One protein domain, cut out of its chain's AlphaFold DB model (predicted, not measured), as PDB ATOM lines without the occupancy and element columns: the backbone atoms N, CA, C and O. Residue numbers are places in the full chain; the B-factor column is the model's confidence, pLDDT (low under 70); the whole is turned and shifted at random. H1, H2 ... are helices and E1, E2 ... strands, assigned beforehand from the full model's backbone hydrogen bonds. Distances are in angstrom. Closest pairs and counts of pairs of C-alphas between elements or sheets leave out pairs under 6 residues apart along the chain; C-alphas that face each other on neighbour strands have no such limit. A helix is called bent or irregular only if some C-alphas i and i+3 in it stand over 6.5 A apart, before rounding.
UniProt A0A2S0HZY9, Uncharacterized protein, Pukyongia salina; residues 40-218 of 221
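This is residues 40 to 218 of the 221 residues of an uncharacterized protein of Pukyongia salina (UniProt A0A2S0HZY9). Look first for a long helical hairpin, H3 and H4, with H10 alongside H4; at one end of this body the shorter H5 and H7 cross H3, H9 slants over H4, and a tiny two-stranded hairpin, E1 and E2, lies far out. H1 packs on H4 with its residues 40 to 44 alone, at a steep tilt of 62 degrees, and its Lys 51 comes close to H3 at His 79, where the C-alphas are 7.5 A apart. The printed part has 179 residues, in order H1 H2 H3 H4 H5 E1 E2 H6 H7 H8 H9 H10; the sheet E1 - E2 is antiparallel and the class is mostly helix. It is compact, radius of gyration of the C-alphas 16.9 A, with spans of 49 by 32 by 32 A.

Start at the hairpin of E1, residues 140 to 143, and E2, residues 149 to 151: N 141 and O 150 are 2.8 A apart, within hydrogen-bond range. H8, residues 174 to 179, comes closest to E1 at the C-alphas of Cys 175 and Cys 143, 5.9 A. H7, residues 159 to 170, touches H3, residues 65 to 89, about perpendicular at 85 degrees; Ile 165 and Ser 74 have the closest C-alphas, 5.0 A. H6, residues 153 to 156, is close to H7 but not clearly touching, closest C-alphas Ala 155 and Ser 162, 5.3 A. H3 and H4, residues 93 to 121, form a helical hairpin at a shallow tilt of 18 degrees, closest C-alphas Ala 87 and Lys 96, 5.1 A. H4 is irregular, C-alphas 112 and 115 being 7.2 A apart, with a kink of 67 degrees near residue 115. H10, residues 200 to 217, touches H4, running opposite ways, closest C-alphas Met 214 and Tyr 97, 5.9 A. H5, residues 125 to 137, touches residues 186 to 190 of H9, residues 186 to 198, closest C-alphas Ala 129 and Asp 187, 4.5 A. H1, residues 40 to 52, touches H4 with residues 40 to 44 alone, closest C-alphas Phe 44 and Met 102, 6.2 A. H2, residues 56 to 60, only just touches H3, with 3 pairs of C-alphas within 8 A, closest Leu 59 and His 68, 6.2 A. Every O i to N i+4 pair is within hydrogen-bond range in H1, H2, H3, H5, H8, H9 and H10; H4 has 19 of 25, H7 7 of 8, and H6 is too short for one.

Find C-alpha 40, where H1 begins, at (169.511, 175.619, 286.354). H3 runs 36.5 A from C-alpha 65 at (160.637, 183.839, 257.084), and H4 37.4 A. H10 runs 26.0 A to C-alpha 217 at (175.307, 190.294, 295.839).

The C-alphas farthest apart, Glu 153 and Gly 218, are 50.0 A apart. The printed part has no cut, and no link is long. Confidence is under 70 at residues 111 to 115 and 171 to 184.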
ATOM      1  N   ASP A  40     169.711 174.226 286.770       72.19
ATOM      2  CA  ASP A  40     169.511 175.619 286.354       72.19
ATOM      3  C   ASP A  40     169.110 175.718 284.880       72.19
ATOM      4  O   ASP A  40     168.230 176.509 284.526       72.19
ATOM      5  N   MET A  41     169.668 174.845 284.039       71.69
ATOM      6  CA  MET A  41     169.239 174.696 282.648       71.69
ATOM      7  C   MET A  41     167.784 174.230 282.553       71.69
ATOM      8  O   MET A  41     167.015 174.766 281.754       71.69
ATOM      9  N   ASP A  42     167.369 173.269 283.376       79.19
ATOM     10  CA  ASP A  42     165.994 172.767 283.376       79.19
ATOM     11  C   ASP A  42     164.989 173.794 283.912       79.19
ATOM     12  O   ASP A  42     163.901 173.949 283.342       79.19
ATOM     13  N   LYS A  43     165.354 174.566 284.946       81.38
ATOM     14  CA  LYS A  43     164.548 175.708 285.411       81.38
ATOM     15  C   LYS A  43     164.352 176.733 284.300       81.38
ATOM     16  O   LYS A  43     163.222 177.171 284.074       81.38
ATOM     17  N   PHE A  44     165.426 177.090 283.599       80.25
ATOM     18  CA  PHE A  44     165.354 178.031 282.490       80.25
ATOM     19  C   PHE A  44     164.492 177.492 281.341       80.25
ATOM     20  O   PHE A  44     163.606 178.196 280.860       80.25
ATOM     21  N   ASN A  45     164.664 176.223 280.959       77.44
ATOM     22  CA  ASN A  45     163.855 175.575 279.923       77.44
ATOM     23  C   ASN A  45     162.368 175.619 280.259       77.44
ATOM     24  O   ASN A  45     161.535 175.938 279.411       77.44
ATOM     25  N   LYS A  46     162.025 175.302 281.510       84.88
ATOM     26  CA  LYS A  46     160.646 175.368 281.979       84.88
ATOM     27  C   LYS A  46     160.111 176.796 281.899       84.88
ATOM     28  O   LYS A  46     159.038 176.997 281.341       84.88
ATOM     29  N   TRP A  47     160.871 177.773 282.391       85.94
ATOM     30  CA  TRP A  47     160.496 179.184 282.327       85.94
ATOM     31  C   TRP A  47     160.257 179.645 280.882       85.94
ATOM     32  O   TRP A  47     159.197 180.196 280.586       85.94
ATOM     33  N   TRP A  48     161.183 179.364 279.964       83.06
ATOM     34  CA  TRP A  48     161.071 179.762 278.560       83.06
ATOM     35  C   TRP A  48     159.875 179.106 277.866       83.06
ATOM     36  O   TRP A  48     159.066 179.788 277.232       83.06
ATOM     37  N   ASN A  49     159.713 177.791 278.035       82.50
ATOM     38  CA  ASN A  49     158.588 177.056 277.461       82.50
ATOM     39  C   ASN A  49     157.248 177.559 278.006       82.50
ATOM     40  O   ASN A  49     156.306 177.718 277.235       82.50
ATOM     41  N   ASP A  50     157.165 177.873 279.301       85.62
ATOM     42  CA  ASP A  50     155.960 178.443 279.904       85.62
ATOM     43  C   ASP A  50     155.636 179.833 279.323       85.62
ATOM     44  O   ASP A  50     154.467 180.132 279.067       85.62
ATOM     45  N   LYS A  51     156.644 180.678 279.046       83.75
ATOM     46  CA  LYS A  51     156.439 181.996 278.410       83.75
ATOM     47  C   LYS A  51     156.000 181.882 276.941       83.75
ATOM     48  O   LYS A  51     155.184 182.691 276.491       83.75
ATOM     49  N   MET A  52     156.495 180.869 276.225       80.88
ATOM     50  CA  MET A  52     156.258 180.650 274.789       80.88
ATOM     51  C   MET A  52     155.074 179.724 274.466       80.88
ATOM     52  O   MET A  52     154.700 179.602 273.297       80.88
ATOM     53  N   LYS A  53     154.468 179.090 275.476       80.62
ATOM     54  CA  LYS A  53     153.441 178.046 275.326       80.62
ATOM     55  C   LYS A  53     152.269 178.440 274.424       80.62
ATOM     56  O   LYS A  53     151.840 177.638 273.603       80.62
ATOM     57  N   ASP A  54     151.795 179.676 274.548       75.44
ATOM     58  CA  ASP A  54     150.620 180.177 273.819       75.44
ATOM     59  C   ASP A  54     150.996 180.901 272.512       75.44
ATOM     60  O   ASP A  54     150.173 181.576 271.893       75.44
ATOM     61  N   THR A  55     152.262 180.808 272.106       79.19
ATOM     62  CA  THR A  55     152.819 181.602 271.011       79.19
ATOM     63  C   THR A  55     153.092 180.760 269.767       79.19
ATOM     64  O   THR A  55     153.019 181.275 268.657       79.19
ATOM     65  N   ALA A  56     153.375 179.463 269.925       74.44
ATOM     66  CA  ALA A  56     153.865 178.610 268.841       74.44
ATOM     67  C   ALA A  56     152.907 178.523 267.639       74.44
ATOM     68  O   ALA A  56     153.338 178.716 266.504       74.44
ATOM     69  N   ASP A  57     151.615 178.279 267.876       76.56
ATOM     70  CA  ASP A  57     150.622 178.170 266.797       76.56
ATOM     71  C   ASP A  57     150.447 179.501 266.059       76.56
ATOM     72  O   ASP A  57     150.399 179.530 264.832       76.56
ATOM     73  N   PHE A  58     150.466 180.609 266.799       81.06
ATOM     74  CA  PHE A  58     150.376 181.954 266.242       81.06
ATOM     75  C   PHE A  58     151.605 182.329 265.397       81.06
ATOM     76  O   PHE A  58     151.467 182.938 264.339       81.06
ATOM     77  N   LEU A  59     152.811 181.924 265.814       80.56
ATOM     78  CA  LEU A  59     154.035 182.141 265.033       80.56
ATOM     79  C   LEU A  59     154.053 181.350 263.718       80.56
ATOM     80  O   LEU A  59     154.695 181.784 262.762       80.56
ATOM     81  N   ASN A  60     153.362 180.209 263.656       77.75
ATOM     82  CA  ASN A  60     153.255 179.412 262.432       77.75
ATOM     83  C   ASN A  60     152.336 180.058 261.384       77.75
ATOM     84  O   ASN A  60     152.434 179.705 260.214       77.75
ATOM     85  N   GLU A  61     151.470 180.998 261.782       82.25
ATOM     86  CA  GLU A  61     150.645 181.792 260.858       82.25
ATOM     87  C   GLU A  61     151.428 182.960 260.213       82.25
ATOM     88  O   GLU A  61     150.891 183.674 259.364       82.25
ATOM     89  N   LEU A  62     152.695 183.182 260.596       81.19
ATOM     90  CA  LEU A  62     153.582 184.146 259.941       81.19
ATOM     91  C   LEU A  62     154.275 183.487 258.741       81.19
ATOM     92  O   LEU A  62     155.318 182.853 258.877       81.19
ATOM     93  N   ASP A  63     153.698 183.677 257.556       70.44
ATOM     94  CA  ASP A  63     154.152 183.031 256.313       70.44
ATOM     95  C   ASP A  63     155.536 183.501 255.817       70.44
ATOM     96  O   ASP A  63     156.192 182.810 255.033       70.44
ATOM     97  N   GLU A  64     155.995 184.681 256.245       78.38
ATOM     98  CA  GLU A  64     157.263 185.261 255.798       78.38
ATOM     99  C   GLU A  64     158.417 184.881 256.745       78.38
ATOM    100  O   GLU A  64     158.350 185.198 257.939       78.38
ATOM    101  N   PRO A  65     159.521 184.284 256.243       75.69
ATOM    102  CA  PRO A  65     160.637 183.839 257.084       75.69
ATOM    103  C   PRO A  65     161.206 184.939 257.988       75.69
ATOM    104  O   PRO A  65     161.435 184.714 259.175       75.69
ATOM    105  N   TYR A  66     161.359 186.158 257.459       83.25
ATOM    106  CA  TYR A  66     161.840 187.287 258.254       83.25
ATOM    107  C   TYR A  66     160.835 187.735 259.320       83.25
ATOM    108  O   TYR A  66     161.256 188.171 260.385       83.25
ATOM    109  N   TYR A  67     159.525 187.599 259.098       87.62
ATOM    110  CA  TYR A  67     158.524 187.942 260.114       87.62
ATOM    111  C   TYR A  67     158.510 186.941 261.256       87.62
ATOM    112  O   TYR A  67     158.412 187.342 262.413       87.62
ATOM    113  N   HIS A  68     158.684 185.657 260.953       84.62
ATOM    114  CA  HIS A  68     158.854 184.653 261.993       84.62
ATOM    115  C   HIS A  68     160.062 184.985 262.882       84.62
ATOM    116  O   HIS A  68     159.958 185.001 264.108       84.62
ATOM    117  N   CYS A  69     161.193 185.348 262.273       85.25
ATOM    118  CA  CYS A  69     162.364 185.777 263.027       85.25
ATOM    119  C   CYS A  69     162.139 187.047 263.838       85.25
ATOM    120  O   CYS A  69     162.496 187.086 265.011       85.25
ATOM    121  N   MET A  70     161.537 188.073 263.239       87.94
ATOM    122  CA  MET A  70     161.220 189.320 263.934       87.94
ATOM    123  C   MET A  70     160.326 189.064 265.147       87.94
ATOM    124  O   MET A  70     160.544 189.653 266.203       87.94
ATOM    125  N   ALA A  71     159.366 188.144 265.038       88.88
ATOM    126  CA  ALA A  71     158.517 187.756 266.154       88.88
ATOM    127  C   ALA A  71     159.300 187.030 267.258       88.88
ATOM    128  O   ALA A  71     159.142 187.379 268.426       88.88
ATOM    129  N   LEU A  72     160.184 186.085 266.912       86.62
ATOM    130  CA  LEU A  72     161.050 185.406 267.886       86.62
ATOM    131  C   LEU A  72     161.989 186.381 268.604       86.62
ATOM    132  O   LEU A  72     162.079 186.352 269.828       86.62
ATOM    133  N   ILE A  73     162.635 187.272 267.850       88.19
ATOM    134  CA  ILE A  73     163.489 188.342 268.373       88.19
ATOM    135  C   ILE A  73     162.694 189.218 269.346       88.19
ATOM    136  O   ILE A  73     163.120 189.436 270.477       88.19
ATOM    137  N   SER A  74     161.507 189.668 268.937       89.81
ATOM    138  CA  SER A  74     160.655 190.536 269.754       89.81
ATOM    139  C   SER A  74     160.203 189.846 271.042       89.81
ATOM    140  O   SER A  74     160.266 190.431 272.116       89.81
ATOM    141  N   LEU A  75     159.785 188.583 270.968       89.06
ATOM    142  CA  LEU A  75     159.364 187.816 272.143       89.06
ATOM    143  C   LEU A  75     160.522 187.549 273.100       89.06
ATOM    144  O   LEU A  75     160.344 187.675 274.310       89.06
ATOM    145  N   TYR A  76     161.702 187.227 272.566       89.75
ATOM    146  CA  TYR A  76     162.920 187.098 273.356       89.75
ATOM    147  C   TYR A  76     163.216 188.391 274.115       89.75
ATOM    148  O   TYR A  76     163.326 188.363 275.337       89.75
ATOM    149  N   VAL A  77     163.266 189.527 273.412       90.62
ATOM    150  CA  VAL A  77     163.530 190.838 274.020       90.62
ATOM    151  C   VAL A  77     162.474 191.182 275.066       90.62
ATOM    152  O   VAL A  77     162.818 191.576 276.177       90.62
ATOM    153  N   TYR A  78     161.192 190.971 274.759       91.69
ATOM    154  CA  TYR A  78     160.107 191.208 275.708       91.69
ATOM    155  C   TYR A  78     160.309 190.408 277.001       91.69
ATOM    156  O   TYR A  78     160.274 190.967 278.096       91.69
ATOM    157  N   HIS A  79     160.518 189.094 276.888       90.75
ATOM    158  CA  HIS A  79     160.633 188.219 278.053       90.75
ATOM    159  C   HIS A  79     161.932 188.428 278.826       90.75
ATOM    160  O   HIS A  79     161.918 188.329 280.052       90.75
ATOM    161  N   TYR A  80     163.015 188.769 278.134       91.56
ATOM    162  CA  TYR A  80     164.270 189.148 278.762       91.56
ATOM    163  C   TYR A  80     164.122 190.434 279.588       91.56
ATOM    164  O   TYR A  80     164.493 190.451 280.757       91.56
ATOM    165  N   ASN A  81     163.485 191.473 279.038       92.00
ATOM    166  CA  ASN A  81     163.265 192.733 279.753       92.00
ATOM    167  C   ASN A  81     162.341 192.558 280.972       92.00
ATOM    168  O   ASN A  81     162.502 193.232 281.987       92.00
ATOM    169  N   GLU A  82     161.355 191.658 280.902       92.62
ATOM    170  CA  GLU A  82     160.541 191.311 282.076       92.62
ATOM    171  C   GLU A  82     161.377 190.602 283.146       92.62
ATOM    172  O   GLU A  82     161.263 190.933 284.323       92.62
ATOM    173  N   LEU A  83     162.266 189.688 282.746       93.62
ATOM    174  CA  LEU A  83     163.186 189.015 283.662       93.62
ATOM    175  C   LEU A  83     164.173 189.993 284.323       93.62
ATOM    176  O   LEU A  83     164.516 189.826 285.495       93.62
ATOM    177  N   GLU A  84     164.617 191.027 283.604       93.62
ATOM    178  CA  GLU A  84     165.408 192.126 284.172       93.62
ATOM    179  C   GLU A  84     164.646 192.865 285.268       93.62
ATOM    180  O   GLU A  84     165.136 192.954 286.396       93.62
ATOM    181  N   LYS A  85     163.415 193.298 284.983       94.38
ATOM    182  CA  LYS A  85     162.565 193.979 285.970       94.38
ATOM    183  C   LYS A  85     162.260 193.099 287.180       94.38
ATOM    184  O   LYS A  85     162.294 193.587 288.306       94.38
ATOM    185  N   GLU A  86     161.960 191.817 286.962       94.69
ATOM    186  CA  GLU A  86     161.719 190.848 288.037       94.69
ATOM    187  C   GLU A  86     162.954 190.733 288.948       94.69
ATOM    188  O   GLU A  86     162.827 190.780 290.173       94.69
ATOM    189  N   ALA A  87     164.159 190.654 288.372       94.25
ATOM    190  CA  ALA A  87     165.397 190.587 289.147       94.25
ATOM    191  C   ALA A  87     165.696 191.887 289.901       94.25
ATOM    192  O   ALA A  87     166.157 191.840 291.040       94.25
ATOM    193  N   GLU A  88     165.456 193.048 289.291       93.06
ATOM    194  CA  GLU A  88     165.654 194.350 289.936       93.06
ATOM    195  C   GLU A  88     164.703 194.552 291.118       93.06
ATOM    196  O   GLU A  88     165.133 195.002 292.184       93.06
ATOM    197  N   ALA A  89     163.436 194.160 290.951       95.00
ATOM    198  CA  ALA A  89     162.397 194.280 291.967       95.00
ATOM    199  C   ALA A  89     162.512 193.247 293.101       95.00
ATOM    200  O   ALA A  89     161.922 193.445 294.163       95.00
ATOM    201  N   ALA A  90     163.249 192.148 292.907       95.25
ATOM    202  CA  ALA A  90     163.414 191.122 293.930       95.25
ATOM    203  C   ALA A  90     164.139 191.676 295.171       95.25
ATOM    204  O   ALA A  90     165.267 192.164 295.091       95.25
ATOM    205  N   GLU A  91     163.512 191.583 296.341       92.94
ATOM    206  CA  GLU A  91     164.138 191.981 297.611       92.94
ATOM    207  C   GLU A  91     164.994 190.857 298.206       92.94
ATOM    208  O   GLU A  91     166.051 191.118 298.781       92.94
ATOM    209  N   ASP A  92     164.562 189.603 298.033       94.69
ATOM    210  CA  ASP A  92     165.306 188.436 298.495       94.69
ATOM    211  C   ASP A  92     166.587 188.248 297.675       94.69
ATOM    212  O   ASP A  92     166.569 188.178 296.442       94.69
ATOM    213  N   CYS A  93     167.715 188.166 298.378       91.62
ATOM    214  CA  CYS A  93     169.021 188.147 297.739       91.62
ATOM    215  C   CYS A  93     169.253 186.883 296.905       91.62
ATOM    216  O   CYS A  93     169.825 186.959 295.817       91.62
ATOM    217  N   LYS A  94     168.781 185.728 297.393       90.56
ATOM    218  CA  LYS A  94     168.940 184.450 296.699       90.56
ATOM    219  C   LYS A  94     168.082 184.412 295.441       90.56
ATOM    220  O   LYS A  94     168.582 184.079 294.374       90.56
ATOM    221  N   LEU A  95     166.830 184.853 295.536       91.44
ATOM    222  CA  LEU A  95     165.951 184.987 294.378       91.44
ATOM    223  C   LEU A  95     166.538 185.941 293.330       91.44
ATOM    224  O   LEU A  95     166.532 185.627 292.144       91.44
ATOM    225  N   LYS A  96     167.080 187.092 293.748       94.12
ATOM    226  CA  LYS A  96     167.744 188.034 292.835       94.12
ATOM    227  C   LYS A  96     168.950 187.400 292.136       94.12
ATOM    228  O   LYS A  96     169.131 187.620 290.940       94.12
ATOM    229  N   TYR A  97     169.755 186.622 292.861       91.19
ATOM    230  CA  TYR A  97     170.880 185.878 292.291       91.19
ATOM    231  C   TYR A  97     170.405 184.851 291.253       91.19
ATOM    232  O   TYR A  97     170.889 184.864 290.123       91.19
ATOM    233  N   ASP A  98     169.395 184.044 291.592       90.19
ATOM    234  CA  ASP A  98     168.813 183.040 290.693       90.19
ATOM    235  C   ASP A  98     168.254 183.685 289.412       90.19
ATOM    236  O   ASP A  98     168.511 183.208 288.306       90.19
ATOM    237  N   LEU A  99     167.537 184.811 289.532       93.31
ATOM    238  CA  LEU A  99     166.987 185.542 288.385       93.31
ATOM    239  C   LEU A  99     168.087 186.130 287.489       93.31
ATOM    240  O   LEU A  99     167.963 186.081 286.265       93.31
ATOM    241  N   LYS A 100     169.189 186.634 288.059       92.94
ATOM    242  CA  LYS A 100     170.357 187.068 287.271       92.94
ATOM    243  C   LYS A 100     171.060 185.895 286.586       92.94
ATOM    244  O   LYS A 100     171.456 186.027 285.430       92.94
ATOM    245  N   GLY A 101     171.122 184.732 287.236       90.94
ATOM    246  CA  GLY A 101     171.559 183.487 286.602       90.94
ATOM    247  C   GLY A 101     170.684 183.119 285.398       90.94
ATOM    248  O   GLY A 101     171.200 182.834 284.319       90.94
ATOM    249  N   MET A 102     169.357 183.233 285.532       90.75
ATOM    250  CA  MET A 102     168.427 183.037 284.413       90.75
ATOM    251  C   MET A 102     168.630 184.060 283.286       90.75
ATOM    252  O   MET A 102     168.481 183.704 282.120       90.75
ATOM    253  N   GLN A 103     168.994 185.312 283.590       92.94
ATOM    254  CA  GLN A 103     169.309 186.307 282.555       92.94
ATOM    255  C   GLN A 103     170.543 185.907 281.758       92.94
ATOM    256  O   GLN A 103     170.533 185.987 280.530       92.94
ATOM    257  N   ALA A 104     171.594 185.455 282.434       90.44
ATOM    258  CA  ALA A 104     172.805 185.015 281.764       90.44
ATOM    259  C   ALA A 104     172.543 183.764 280.903       90.44
ATOM    260  O   ALA A 104     172.934 183.738 279.735       90.44
ATOM    261  N   LEU A 105     171.767 182.795 281.408       87.38
ATOM    262  CA  LEU A 105     171.272 181.661 280.617       87.38
ATOM    263  C   LEU A 105     170.440 182.098 279.408       87.38
ATOM    264  O   LEU A 105     170.606 181.551 278.320       87.38
ATOM    265  N   SER A 106     169.588 183.110 279.569       88.00
ATOM    266  CA  SER A 106     168.814 183.676 278.464       88.00
ATOM    267  C   SER A 106     169.720 184.271 277.394       88.00
ATOM    268  O   SER A 106     169.491 184.018 276.217       88.00
ATOM    269  N   ILE A 107     170.764 185.013 277.777       87.50
ATOM    270  CA  ILE A 107     171.732 185.575 276.828       87.50
ATOM    271  C   ILE A 107     172.442 184.460 276.053       87.50
ATOM    272  O   ILE A 107     172.519 184.527 274.826       87.50
ATOM    273  N   PHE A 108     172.893 183.405 276.737       81.00
ATOM    274  CA  PHE A 108     173.464 182.235 276.068       81.00
ATOM    275  C   PHE A 108     172.452 181.556 275.139       81.00
ATOM    276  O   PHE A 108     172.788 181.233 274.004       81.00
ATOM    277  N   GLY A 109     171.202 181.386 275.570       73.38
ATOM    278  CA  GLY A 109     170.130 180.811 274.756       73.38
ATOM    279  C   GLY A 109     169.779 181.655 273.531       73.38
ATOM    280  O   GLY A 109     169.542 181.107 272.456       73.38
ATOM    281  N   GLY A 110     169.824 182.983 273.657       73.25
ATOM    282  CA  GLY A 110     169.565 183.939 272.580       73.25
ATOM    283  C   GLY A 110     170.523 183.794 271.397       73.25
ATOM    284  O   GLY A 110     170.156 184.130 270.271       73.25
ATOM    285  N   THR A 111     171.701 183.195 271.612       65.56
ATOM    286  CA  THR A 111     172.658 182.891 270.539       65.56
ATOM    287  C   THR A 111     172.074 181.960 269.466       65.56
ATOM    288  O   THR A 111     172.457 181.990 268.308       65.56
ATOM    289  N   THR A 112     171.060 181.169 269.790       64.06
ATOM    290  CA  THR A 112     170.413 180.262 268.824       64.06
ATOM    291  C   THR A 112     169.526 180.988 267.813       64.06
ATOM    292  O   THR A 112     169.263 180.474 266.727       64.06
ATOM    293  N   ILE A 113     169.118 182.218 268.134       64.81
ATOM    294  CA  ILE A 113     168.414 183.134 267.232       64.81
ATOM    295  C   ILE A 113     169.438 183.850 266.311       64.81
ATOM    296  O   ILE A 113     169.041 184.494 265.336       64.81
ATOM    297  N   MET A 114     170.759 183.680 266.544       63.56
ATOM    298  CA  MET A 114     171.826 184.453 265.880       63.56
ATOM    299  C   MET A 114     171.791 184.393 264.364       63.56
ATOM    300  O   MET A 114     172.009 185.415 263.718       63.56
ATOM    301  N   HIS A 115     171.502 183.224 263.787       66.75
ATOM    302  CA  HIS A 115     171.483 183.090 262.330       66.75
ATOM    303  C   HIS A 115     170.475 184.039 261.691       66.75
ATOM    304  O   HIS A 115     170.775 184.658 260.674       66.75
ATOM    305  N   CYS A 116     169.313 184.227 262.318       76.88
ATOM    306  CA  CYS A 116     168.345 185.151 261.761       76.88
ATOM    307  C   CYS A 116     168.664 186.615 262.069       76.88
ATOM    308  O   CYS A 116     168.444 187.491 261.234       76.88
ATOM    309  N   THR A 117     169.225 186.899 263.246       79.50
ATOM    310  CA  THR A 117     169.625 188.267 263.594       79.50
ATOM    311  C   THR A 117     170.780 188.758 262.728       79.50
ATOM    312  O   THR A 117     170.787 189.926 262.367       79.50
ATOM    313  N   GLU A 118     171.718 187.885 262.341       79.75
ATOM    314  CA  GLU A 118     172.847 188.230 261.470       79.75
ATOM    315  C   GLU A 118     172.377 188.598 260.057       79.75
ATOM    316  O   GLU A 118     172.788 189.625 259.510       79.75
ATOM    317  N   GLU A 119     171.472 187.808 259.473       83.88
ATOM    318  CA  GLU A 119     170.905 188.117 258.158       83.88
ATOM    319  C   GLU A 119     170.182 189.465 258.155       83.88
ATOM    320  O   GLU A 119     170.393 190.277 257.250       83.88
ATOM    321  N   ILE A 120     169.370 189.730 259.183       86.38
ATOM    322  CA  ILE A 120     168.644 190.996 259.329       86.38
ATOM    323  C   ILE A 120     169.618 192.155 259.589       86.38
ATOM    324  O   ILE A 120     169.463 193.238 259.018       86.38
ATOM    325  N   TYR A 121     170.647 191.942 260.409       87.25
ATOM    326  CA  TYR A 121     171.658 192.950 260.729       87.25
ATOM    327  C   TYR A 121     172.442 193.398 259.490       87.25
ATOM    328  O   TYR A 121     172.735 194.588 259.346       87.25
ATOM    329  N   ASN A 122     172.705 192.473 258.563       87.94
ATOM    330  CA  ASN A 122     173.422 192.727 257.312       87.94
ATOM    331  C   ASN A 122     172.558 193.355 256.202       87.94
ATOM    332  O   ASN A 122     173.076 193.708 255.136       87.94
ATOM    333  N   LEU A 123     171.249 193.521 256.414       90.06
ATOM    334  CA  LEU A 123     170.408 194.286 255.497       90.06
ATOM    335  C   LEU A 123     170.841 195.760 255.473       90.06
ATOM    336  O   LEU A 123     171.243 196.337 256.481       90.06
ATOM    337  N   ASN A 124     170.708 196.405 254.312       93.62
ATOM    338  CA  ASN A 124     170.879 197.854 254.241       93.62
ATOM    339  C   ASN A 124     169.748 198.578 254.996       93.62
ATOM    340  O   ASN A 124     168.677 198.010 255.227       93.62
ATOM    341  N   ASN A 125     169.971 199.847 255.339       90.19
ATOM    342  CA  ASN A 125     169.038 200.631 256.148       90.19
ATOM    343  C   ASN A 125     167.625 200.677 255.551       90.19
ATOM    344  O   ASN A 125     166.657 200.455 256.268       90.19
ATOM    345  N   GLN A 126     167.491 200.859 254.232       90.50
ATOM    346  CA  GLN A 126     166.174 200.862 253.588       90.50
ATOM    347  C   GLN A 126     165.436 199.534 253.801       90.50
ATOM    348  O   GLN A 126     164.290 199.527 254.230       90.50
ATOM    349  N   LYS A 127     166.109 198.399 253.582       91.88
ATOM    350  CA  LYS A 127     165.519 197.070 253.782       91.88
ATOM    351  C   LYS A 127     165.171 196.796 255.243       91.88
ATOM    352  O   LYS A 127     164.162 196.149 255.493       91.88
ATOM    353  N   LYS A 128     165.970 197.281 256.200       89.06
ATOM    354  CA  LYS A 128     165.642 197.197 257.634       89.06
ATOM    355  C   LYS A 128     164.378 197.992 257.958       89.06
ATOM    356  O   LYS A 128     163.493 197.477 258.639       89.06
ATOM    357  N   ALA A 129     164.276 199.213 257.436       88.44
ATOM    358  CA  ALA A 129     163.106 200.063 257.617       88.44
ATOM    359  C   ALA A 129     161.844 199.445 256.992       88.44
ATOM    360  O   ALA A 129     160.801 199.397 257.648       88.44
ATOM    361  N   ASP A 130     161.951 198.920 255.769       90.25
ATOM    362  CA  ASP A 130     160.854 198.250 255.064       90.25
ATOM    363  C   ASP A 130     160.419 196.974 255.797       90.25
ATOM    364  O   ASP A 130     159.223 196.751 255.991       90.25
ATOM    365  N   LEU A 131     161.381 196.163 256.257       90.56
ATOM    366  CA  LEU A 131     161.119 194.942 257.018       90.56
ATOM    367  C   LEU A 131     160.371 195.250 258.316       90.56
ATOM    368  O   LEU A 131     159.336 194.641 258.578       90.56
ATOM    369  N   LEU A 132     160.875 196.201 259.110       89.19
ATOM    370  CA  LEU A 132     160.249 196.573 260.374       89.19
ATOM    371  C   LEU A 132     158.843 197.143 260.144       89.19
ATOM    372  O   LEU A 132     157.907 196.760 260.840       89.19
ATOM    373  N   SER A 133     158.674 198.006 259.139       86.94
ATOM    374  CA  SER A 133     157.373 198.604 258.810       86.94
ATOM    375  C   SER A 133     156.364 197.553 258.355       86.94
ATOM    376  O   SER A 133     155.246 197.508 258.864       86.94
ATOM    377  N   GLY A 134     156.760 196.665 257.439       89.75
ATOM    378  CA  GLY A 134     155.912 195.569 256.979       89.75
ATOM    379  C   GLY A 134     155.535 194.618 258.114       89.75
ATOM    380  O   GLY A 134     154.369 194.246 258.238       89.75
ATOM    381  N   PHE A 135     156.494 194.306 258.991       91.06
ATOM    382  CA  PHE A 135     156.248 193.482 260.168       91.06
ATOM    383  C   PHE A 135     155.232 194.135 261.108       91.06
ATOM    384  O   PHE A 135     154.250 193.498 261.469       91.06
ATOM    385  N   ILE A 136     155.394 195.416 261.452       89.19
ATOM    386  CA  ILE A 136     154.448 196.136 262.322       89.19
ATOM    387  C   ILE A 136     153.052 196.200 261.704       89.19
ATOM    388  O   ILE A 136     152.072 195.970 262.410       89.19
ATOM    389  N   ASN A 137     152.950 196.434 260.394       88.56
ATOM    390  CA  ASN A 137     151.669 196.497 259.685       88.56
ATOM    391  C   ASN A 137     150.909 195.158 259.691       88.56
ATOM    392  O   ASN A 137     149.709 195.138 259.424       88.56
ATOM    393  N   LYS A 138     151.563 194.029 260.009       90.94
ATOM    394  CA  LYS A 138     150.856 192.765 260.267       90.94
ATOM    395  C   LYS A 138     150.084 192.777 261.577       90.94
ATOM    396  O   LYS A 138     149.131 192.014 261.695       90.94
ATOM    397  N   PHE A 139     150.460 193.622 262.532       91.12
ATOM    398  CA  PHE A 139     149.857 193.665 263.863       91.12
ATOM    399  C   PHE A 139     149.016 194.914 264.109       91.12
ATOM    400  O   PHE A 139     147.984 194.826 264.769       91.12
ATOM    401  N   VAL A 140     149.447 196.064 263.600       88.75
ATOM    402  CA  VAL A 140     148.842 197.368 263.881       88.75
ATOM    403  C   VAL A 140     148.286 197.955 262.589       88.75
ATOM    404  O   VAL A 140     149.019 198.129 261.619       88.75
ATOM    405  N   GLU A 141     146.991 198.266 262.579       88.25
ATOM    406  CA  GLU A 141     146.321 198.938 261.459       88.25
ATOM    407  C   GLU A 141     146.496 200.452 261.541       88.25
ATOM    408  O   GLU A 141     146.790 201.118 260.548       88.25
ATOM    409  N   SER A 142     146.283 201.009 262.731       84.25
ATOM    410  CA  SER A 142     146.382 202.443 262.979       84.25
ATOM    411  C   SER A 142     146.575 202.736 264.465       84.25
ATOM    412  O   SER A 142     146.537 201.834 265.306       84.25
ATOM    413  N   CYS A 143     146.772 204.012 264.782       80.88
ATOM    414  CA  CYS A 143     146.706 204.495 266.146       80.88
ATOM    415  C   CYS A 143     145.804 205.721 266.260       80.88
ATOM    416  O   CYS A 143     145.851 206.619 265.415       80.88
ATOM    417  N   ASP A 144     145.015 205.748 267.327       80.06
ATOM    418  CA  ASP A 144     144.173 206.875 267.688       80.06
ATOM    419  C   ASP A 144     144.987 208.021 268.315       80.06
ATOM    420  O   ASP A 144     146.130 207.873 268.752       80.06
ATOM    421  N   VAL A 145     144.375 209.206 268.381       75.69
ATOM    422  CA  VAL A 145     145.008 210.435 268.899       75.69
ATOM    423  C   VAL A 145     145.429 210.304 270.372       75.69
ATOM    424  O   VAL A 145     146.340 211.000 270.815       75.69
ATOM    425  N   ASP A 146     144.782 209.419 271.130       76.75
ATOM    426  CA  ASP A 146     145.080 209.147 272.539       76.75
ATOM    427  C   ASP A 146     146.187 208.097 272.752       76.75
ATOM    428  O   ASP A 146     146.562 207.827 273.893       76.75
ATOM    429  N   GLY A 147     146.736 207.530 271.674       74.06
ATOM    430  CA  GLY A 147     147.759 206.492 271.741       74.06
ATOM    431  C   GLY A 147     147.213 205.061 271.773       74.06
ATOM    432  O   GLY A 147     147.992 204.127 271.981       74.06
ATOM    433  N   THR A 148     145.907 204.861 271.570       80.94
ATOM    434  CA  THR A 148     145.308 203.524 271.490       80.94
ATOM    435  C   THR A 148     145.632 202.851 270.155       80.94
ATOM    436  O   THR A 148     145.412 203.417 269.085       80.94
ATOM    437  N   LEU A 149     146.152 201.618 270.210       82.06
ATOM    438  CA  LEU A 149     146.445 200.813 269.024       82.06
ATOM    439  C   LEU A 149     145.181 200.139 268.492       82.06
ATOM    440  O   LEU A 149     144.529 199.371 269.204       82.06
ATOM    441  N   ASN A 150     144.915 200.347 267.207       87.56
ATOM    442  CA  ASN A 150     143.947 199.566 266.453       87.56
ATOM    443  C   ASN A 150     144.672 198.364 265.842       87.56
ATOM    444  O   ASN A 150     145.560 198.510 264.999       87.56
ATOM    445  N   TRP A 151     144.328 197.175 266.328       91.38
ATOM    446  CA  TRP A 151     144.972 195.916 265.962       91.38
ATOM    447  C   TRP A 151     144.378 195.336 264.681       91.38
ATOM    448  O   TRP A 151     143.171 195.411 264.471       91.38
ATOM    449  N   THR A 152     145.214 194.683 263.875       93.06
ATOM    450  CA  THR A 152     144.757 193.903 262.717       93.06
ATOM    451  C   THR A 152     143.943 192.691 263.153       93.06
ATOM    452  O   THR A 152     144.137 192.157 264.248       93.06
ATOM    453  N   GLU A 153     143.105 192.161 262.256       92.69
ATOM    454  CA  GLU A 153     142.420 190.878 262.481       92.69
ATOM    455  C   GLU A 153     143.412 189.776 262.892       92.69
ATOM    456  O   GLU A 153     143.169 189.047 263.856       92.69
ATOM    457  N   PHE A 154     144.574 189.715 262.231       90.25
ATOM    458  CA  PHE A 154     145.660 188.804 262.589       90.25
ATOM    459  C   PHE A 154     146.071 188.960 264.058       90.25
ATOM    460  O   PHE A 154     146.057 187.984 264.808       90.25
ATOM    461  N   ALA A 155     146.362 190.185 264.503       91.38
ATOM    462  CA  ALA A 155     146.784 190.434 265.874       91.38
ATOM    463  C   ALA A 155     145.704 190.118 266.919       91.38
ATOM    464  O   ALA A 155     146.045 189.704 268.033       91.38
ATOM    465  N   THR A 156     144.418 190.271 266.576       91.56
ATOM    466  CA  THR A 156     143.308 189.976 267.499       91.56
ATOM    467  C   THR A 156     143.138 188.489 267.815       91.56
ATOM    468  O   THR A 156     142.554 188.163 268.848       91.56
ATOM    469  N   LYS A 157     143.691 187.581 266.997       90.69
ATOM    470  CA  LYS A 157     143.671 186.132 267.273       90.69
ATOM    471  C   LYS A 157     144.502 185.752 268.501       90.69
ATOM    472  O   LYS A 157     144.164 184.800 269.199       90.69
ATOM    473  N   ALA A 158     145.572 186.499 268.776       90.62
ATOM    474  CA  ALA A 158     146.477 186.263 269.900       90.62
ATOM    475  C   ALA A 158     146.881 187.591 270.566       90.62
ATOM    476  O   ALA A 158     148.052 187.976 270.540       90.62
ATOM    477  N   PRO A 159     145.943 188.310 271.209       89.38
ATOM    478  CA  PRO A 159     146.143 189.708 271.596       89.38
ATOM    479  C   PRO A 159     147.295 189.891 272.591       89.38
ATOM    480  O   PRO A 159     148.050 190.853 272.499       89.38
ATOM    481  N   LYS A 160     147.490 188.935 273.511       89.44
ATOM    482  CA  LYS A 160     148.625 188.954 274.446       89.44
ATOM    483  C   LYS A 160     149.961 188.820 273.718       89.44
ATOM    484  O   LYS A 160     150.908 189.517 274.058       89.44
ATOM    485  N   THR A 161     150.039 187.928 272.737       90.38
ATOM    486  CA  THR A 161     151.256 187.674 271.962       90.38
ATOM    487  C   THR A 161     151.580 188.849 271.048       90.38
ATOM    488  O   THR A 161     152.706 189.337 271.060       90.38
ATOM    489  N   SER A 162     150.576 189.366 270.339       91.44
ATOM    490  CA  SER A 162     150.668 190.575 269.516       91.44
ATOM    491  C   SER A 162     151.158 191.774 270.319       91.44
ATOM    492  O   SER A 162     152.083 192.465 269.894       91.44
ATOM    493  N   TYR A 163     150.598 191.970 271.518       89.12
ATOM    494  CA  TYR A 163     151.054 193.004 272.439       89.12
ATOM    495  C   TYR A 163     152.529 192.823 272.796       89.12
ATOM    496  O   TYR A 163     153.303 193.745 272.594       89.12
ATOM    497  N   ARG A 164     152.951 191.630 273.238       90.50
ATOM    498  CA  ARG A 164     154.358 191.353 273.590       90.50
ATOM    499  C   ARG A 164     155.324 191.651 272.440       90.50
ATOM    500  O   ARG A 164     156.357 192.277 272.662       90.50
ATOM    501  N   ILE A 165     154.971 191.229 271.225       90.44
ATOM    502  CA  ILE A 165     155.776 191.450 270.018       90.44
ATOM    503  C   ILE A 165     155.932 192.944 269.744       90.44
ATOM    504  O   ILE A 165     157.051 193.443 269.653       90.44
ATOM    505  N   ILE A 166     154.820 193.676 269.655       88.50
ATOM    506  CA  ILE A 166     154.868 195.118 269.399       88.50
ATOM    507  C   ILE A 166     155.562 195.853 270.550       88.50
ATOM    508  O   ILE A 166     156.309 196.802 270.307       88.50
ATOM    509  N   SER A 167     155.404 195.356 271.781       85.56
ATOM    510  CA  SER A 167     156.018 195.911 272.980       85.56
ATOM    511  C   SER A 167     157.532 195.977 272.954       85.56
ATOM    512  O   SER A 167     158.113 196.990 273.341       85.56
ATOM    513  N   ALA A 168     158.166 194.923 272.454       87.00
ATOM    514  CA  ALA A 168     159.614 194.883 272.327       87.00
ATOM    515  C   ALA A 168     160.159 195.851 271.267       87.00
ATOM    516  O   ALA A 168     161.291 196.303 271.393       87.00
ATOM    517  N   LEU A 169     159.372 196.173 270.235       82.56
ATOM    518  CA  LEU A 169     159.842 196.956 269.090       82.56
ATOM    519  C   LEU A 169     159.666 198.465 269.245       82.56
ATOM    520  O   LEU A 169     160.438 199.216 268.661       82.56
ATOM    521  N   ALA A 170     158.648 198.922 269.975       70.56
ATOM    522  CA  ALA A 170     158.350 200.355 270.062       70.56
ATOM    523  C   ALA A 170     158.474 200.962 271.466       70.56
ATOM    524  O   ALA A 170     158.345 202.179 271.610       70.56
ATOM    525  N   GLY A 171     158.709 200.143 272.499       63.03
ATOM    526  CA  GLY A 171     158.732 200.611 273.884       63.03
ATOM    527  C   GLY A 171     157.398 201.243 274.327       63.03
ATOM    528  O   GLY A 171     156.427 201.249 273.582       63.03
ATOM    529  N   PRO A 172     157.297 201.809 275.539       51.47
ATOM    530  CA  PRO A 172     156.016 202.199 276.149       51.47
ATOM    531  C   PRO A 172     155.199 203.272 275.395       51.47
ATOM    532  O   PRO A 172     154.021 203.436 275.697       51.47
ATOM    533  N   ASN A 173     155.779 203.972 274.411       55.78
ATOM    534  CA  ASN A 173     155.154 205.082 273.677       55.78
ATOM    535  C   ASN A 173     154.935 204.744 272.188       55.78
ATOM    536  O   ASN A 173     155.390 205.457 271.286       55.78
ATOM    537  N   TYR A 174     154.218 203.643 271.954       63.19
ATOM    538  CA  TYR A 174     153.986 203.009 270.650       63.19
ATOM    539  C   TYR A 174     153.535 203.969 269.548       63.19
ATOM    540  O   TYR A 174     154.104 203.984 268.464       63.19
ATOM    541  N   CYS A 175     152.538 204.808 269.797       61.31
ATOM    542  CA  CYS A 175     151.952 205.600 268.716       61.31
ATOM    543  C   CYS A 175     152.809 206.777 268.271       61.31
ATOM    544  O   CYS A 175     152.910 207.061 267.079       61.31
ATOM    545  N   THR A 176     153.491 207.422 269.213       55.88
ATOM    546  CA  THR A 176     154.422 208.505 268.906       55.88
ATOM    547  C   THR A 176     155.699 207.985 268.248       55.88
ATOM    548  O   THR A 176     156.189 208.621 267.325       55.88
ATOM    549  N   GLY A 177     156.211 206.815 268.649       53.41
ATOM    550  CA  GLY A 177     157.438 206.244 268.073       53.41
ATOM    551  C   GLY A 177     157.256 205.574 266.705       53.41
ATOM    552  O   GLY A 177     158.208 205.486 265.939       53.41
ATOM    553  N   LEU A 178     156.046 205.094 266.384       55.62
ATOM    554  CA  LEU A 178     155.785 204.346 265.149       55.62
ATOM    555  C   LEU A 178     155.230 205.209 263.994       55.62
ATOM    556  O   LEU A 178     155.480 204.880 262.832       55.62
ATOM    557  N   TYR A 179     154.479 206.277 264.296       52.41
ATOM    558  CA  TYR A 179     153.726 207.068 263.305       52.41
ATOM    559  C   TYR A 179     154.117 208.550 263.232       52.41
ATOM    560  O   TYR A 179     153.557 209.277 262.413       52.41
ATOM    561  N   THR A 180     155.058 209.020 264.055       47.69
ATOM    562  CA  THR A 180     155.587 210.382 263.916       47.69
ATOM    563  C   THR A 180     157.015 210.323 263.387       47.69
ATOM    564  O   THR A 180     157.846 209.605 263.933       47.69
ATOM    565  N   ASP A 181     157.317 211.116 262.356       45.22
ATOM    566  CA  ASP A 181     158.659 211.283 261.762       45.22
ATOM    567  C   ASP A 181     159.709 211.850 262.753       45.22
ATOM    568  O   ASP A 181     160.823 212.203 262.367       45.22
ATOM    569  N   ALA A 182     159.346 212.003 264.030       48.03
ATOM    570  CA  ALA A 182     160.094 212.730 265.046       48.03
ATOM    571  C   ALA A 182     160.969 211.842 265.948       48.03
ATOM    572  O   ALA A 182     161.758 212.383 266.720       48.03
ATOM    573  N   TYR A 183     160.859 210.514 265.871       57.16
ATOM    574  CA  TYR A 183     161.612 209.596 266.728       57.16
ATOM    575  C   TYR A 183     162.275 208.489 265.903       57.16
ATOM    576  O   TYR A 183     161.663 207.954 264.988       57.16
ATOM    577  N   THR A 184     163.548 208.235 266.220       63.34
ATOM    578  CA  THR A 184     164.480 207.211 265.713       63.34
ATOM    579  C   THR A 184     164.044 206.461 264.439       63.34
ATOM    580  O   THR A 184     163.128 205.638 264.497       63.34
ATOM    581  N   PRO A 185     164.723 206.675 263.292       76.88
ATOM    582  CA  PRO A 185     164.504 205.924 262.059       76.88
ATOM    583  C   PRO A 185     164.318 204.416 262.280       76.88
ATOM    584  O   PRO A 185     164.987 203.793 263.103       76.88
ATOM    585  N   ARG A 186     163.400 203.805 261.527       78.50
ATOM    586  CA  ARG A 186     163.016 202.390 261.689       78.50
ATOM    587  C   ARG A 186     164.194 201.421 261.590       78.50
ATOM    588  O   ARG A 186     164.248 200.421 262.298       78.50
ATOM    589  N   ASP A 187     165.144 201.729 260.721       80.81
ATOM    590  CA  ASP A 187     166.392 200.993 260.584       80.81
ATOM    591  C   ASP A 187     167.281 201.087 261.826       80.81
ATOM    592  O   ASP A 187     167.932 200.099 262.168       80.81
ATOM    593  N   GLN A 188     167.281 202.231 262.515       83.81
ATOM    594  CA  GLN A 188     168.009 202.420 263.769       83.81
ATOM    595  C   GLN A 188     167.370 201.622 264.901       83.81
ATOM    596  O   GLN A 188     168.100 200.909 265.573       83.81
ATOM    597  N   ILE A 189     166.037 201.618 265.040       84.44
ATOM    598  CA  ILE A 189     165.337 200.781 266.039       84.44
ATOM    599  C   ILE A 189     165.765 199.316 265.905       84.44
ATOM    600  O   ILE A 189     166.151 198.668 266.876       84.44
ATOM    601  N   LEU A 190     165.711 198.789 264.677       87.19
ATOM    602  CA  LEU A 190     166.083 197.403 264.428       87.19
ATOM    603  C   LEU A 190     167.583 197.172 264.646       87.19
ATOM    604  O   LEU A 190     167.965 196.139 265.178       87.19
ATOM    605  N   THR A 191     168.432 198.125 264.266       89.19
ATOM    606  CA  THR A 191     169.882 198.018 264.472       89.19
ATOM    607  C   THR A 191     170.233 198.024 265.957       89.19
ATOM    608  O   THR A 191     170.901 197.100 266.397       89.19
ATOM    609  N   GLU A 192     169.719 198.968 266.743       88.19
ATOM    610  CA  GLU A 192     169.955 199.064 268.190       88.19
ATOM    611  C   GLU A 192     169.497 197.802 268.926       88.19
ATOM    612  O   GLU A 192     170.219 197.273 269.772       88.19
ATOM    613  N   LEU A 193     168.324 197.272 268.570       88.94
ATOM    614  CA  LEU A 193     167.803 196.042 269.158       88.94
ATOM    615  C   LEU A 193     168.723 194.850 268.863       88.94
ATOM    616  O   LEU A 193     169.040 194.069 269.763       88.94
ATOM    617  N   LEU A 194     169.165 194.712 267.610       89.88
ATOM    618  CA  LEU A 194     170.060 193.631 267.201       89.88
ATOM    619  C   LEU A 194     171.448 193.773 267.832       89.88
ATOM    620  O   LEU A 194     172.000 192.785 268.313       89.88
ATOM    621  N   GLU A 195     171.984 194.992 267.881       89.69
ATOM    622  CA  GLU A 195     173.267 195.292 268.514       89.69
ATOM    623  C   GLU A 195     173.234 194.941 269.997       89.69
ATOM    624  O   GLU A 195     174.029 194.131 270.462       89.69
ATOM    625  N   TYR A 196     172.269 195.476 270.739       88.81
ATOM    626  CA  TYR A 196     172.225 195.305 272.184       88.81
ATOM    627  C   TYR A 196     171.989 193.850 272.616       88.81
ATOM    628  O   TYR A 196     172.613 193.363 273.569       88.81
ATOM    629  N   HIS A 197     171.087 193.136 271.933       88.50
ATOM    630  CA  HIS A 197     170.664 191.805 272.367       88.50
ATOM    631  C   HIS A 197     171.445 190.647 271.740       88.50
ATOM    632  O   HIS A 197     171.500 189.589 272.367       88.50
ATOM    633  N   PHE A 198     172.038 190.829 270.554       88.06
ATOM    634  CA  PHE A 198     172.575 189.713 269.767       88.06
ATOM    635  C   PHE A 198     173.976 189.946 269.193       88.06
ATOM    636  O   PHE A 198     174.620 188.978 268.792       88.06
ATOM    637  N   HIS A 199     174.491 191.181 269.157       87.62
ATOM    638  CA  HIS A 199     175.851 191.403 268.673       87.62
ATOM    639  C   HIS A 199     176.877 190.837 269.673       87.62
ATOM    640  O   HIS A 199     176.790 191.146 270.868       87.62
ATOM    641  N   PRO A 200     177.883 190.055 269.222       83.94
ATOM    642  CA  PRO A 200     178.798 189.346 270.119       83.94
ATOM    643  C   PRO A 200     179.494 190.235 271.153       83.94
ATOM    644  O   PRO A 200     179.642 189.830 272.302       83.94
ATOM    645  N   GLY A 201     179.887 191.454 270.764       84.56
ATOM    646  CA  GLY A 201     180.516 192.413 271.681       84.56
ATOM    647  C   GLY A 201     179.592 192.808 272.836       84.56
ATOM    648  O   GLY A 201     179.950 192.647 273.997       84.56
ATOM    649  N   SER A 202     178.368 193.235 272.522       87.69
ATOM    650  CA  SER A 202     177.377 193.654 273.518       87.69
ATOM    651  C   SER A 202     176.915 192.492 274.396       87.69
ATOM    652  O   SER A 202     176.716 192.660 275.596       87.69
ATOM    653  N   VAL A 203     176.782 191.295 273.816       88.00
ATOM    654  CA  VAL A 203     176.470 190.061 274.548       88.00
ATOM    655  C   VAL A 203     177.555 189.738 275.579       88.00
ATOM    656  O   VAL A 203     177.231 189.488 276.740       88.00
ATOM    657  N   ALA A 204     178.831 189.776 275.183       86.75
ATOM    658  CA  ALA A 204     179.949 189.501 276.080       86.75
ATOM    659  C   ALA A 204     180.033 190.525 277.224       86.75
ATOM    660  O   ALA A 204     180.132 190.136 278.390       86.75
ATOM    661  N   ASP A 205     179.912 191.817 276.909       88.75
ATOM    662  CA  ASP A 205     179.944 192.896 277.904       88.75
ATOM    663  C   ASP A 205     178.808 192.763 278.930       88.75
ATOM    664  O   ASP A 205     179.005 192.958 280.137       88.75
ATOM    665  N   ARG A 206     177.609 192.383 278.472       90.38
ATOM    666  CA  ARG A 206     176.446 192.170 279.341       90.38
ATOM    667  C   ARG A 206     176.609 190.946 280.232       90.38
ATOM    668  O   ARG A 206     176.299 191.035 281.416       90.38
ATOM    669  N   LEU A 207     177.134 189.837 279.708       89.56
ATOM    670  CA  LEU A 207     177.445 188.656 280.521       89.56
ATOM    671  C   LEU A 207     178.468 188.980 281.613       89.56
ATOM    672  O   LEU A 207     178.264 188.610 282.767       89.56
ATOM    673  N   PHE A 208     179.527 189.718 281.275       89.44
ATOM    674  CA  PHE A 208     180.526 190.148 282.253       89.44
ATOM    675  C   PHE A 208     179.916 191.054 283.331       89.44
ATOM    676  O   PHE A 208     180.116 190.829 284.524       89.44
ATOM    677  N   THR A 209     179.105 192.031 282.919       91.50
ATOM    678  CA  THR A 209     178.398 192.933 283.840       91.50
ATOM    679  C   THR A 209     177.459 192.166 284.773       91.50
ATOM    680  O   THR A 209     177.427 192.436 285.974       91.50
ATOM    681  N   LEU A 210     176.713 191.187 284.255       91.75
ATOM    682  CA  LEU A 210     175.848 190.331 285.068       91.75
ATOM    683  C   LEU A 210     176.649 189.507 286.076       91.75
ATOM    684  O   LEU A 210     176.253 189.453 287.239       91.75
ATOM    685  N   GLY A 211     177.789 188.942 285.668       89.94
ATOM    686  CA  GLY A 211     178.700 188.228 286.565       89.94
ATOM    687  C   GLY A 211     179.152 189.100 287.736       89.94
ATOM    688  O   GLY A 211     178.959 188.730 288.892       89.94
ATOM    689  N   GLN A 212     179.620 190.320 287.456       90.81
ATOM    690  CA  GLN A 212     180.008 191.280 288.498       90.81
ATOM    691  C   GLN A 212     178.849 191.631 289.439       90.81
ATOM    692  O   GLN A 212     179.034 191.738 290.651       90.81
ATOM    693  N   GLN A 213     177.640 191.811 288.901       92.00
ATOM    694  CA  GLN A 213     176.456 192.075 289.717       92.00
ATOM    695  C   GLN A 213     176.095 190.879 290.604       92.00
ATOM    696  O   GLN A 213     175.698 191.080 291.748       92.00
ATOM    697  N   MET A 214     176.220 189.654 290.094       91.50
ATOM    698  CA  MET A 214     175.967 188.425 290.848       91.50
ATOM    699  C   MET A 214     176.992 188.222 291.969       91.50
ATOM    700  O   MET A 214     176.603 187.927 293.097       91.50
ATOM    701  N   GLU A 215     178.277 188.444 291.695       88.12
ATOM    702  CA  GLU A 215     179.348 188.409 292.699       88.12
ATOM    703  C   GLU A 215     179.131 189.462 293.793       88.12
ATOM    704  O   GLU A 215     179.227 189.158 294.983       88.12
ATOM    705  N   ALA A 216     178.762 190.687 293.404       90.06
ATOM    706  CA  ALA A 216     178.525 191.790 294.333       90.06
ATOM    707  C   ALA A 216     177.348 191.547 295.294       90.06
ATOM    708  O   ALA A 216     177.317 192.137 296.373       90.06
ATOM    709  N   LEU A 217     176.389 190.685 294.932       88.12
ATOM    710  CA  LEU A 217     175.307 190.294 295.839       88.12
ATOM    711  C   LEU A 217     175.822 189.461 297.020       88.12
ATOM    712  O   LEU A 217     175.216 189.504 298.085       88.12
ATOM    713  N   GLY A 218     176.918 188.707 296.857       80.19
ATOM    714  CA  GLY A 218     177.516 187.894 297.925       80.19
ATOM    715  C   GLY A 218     176.645 186.733 298.426       80.19
ATOM    716  O   GLY A 218     176.954 186.132 299.451       80.19
TER     717      GLY A 218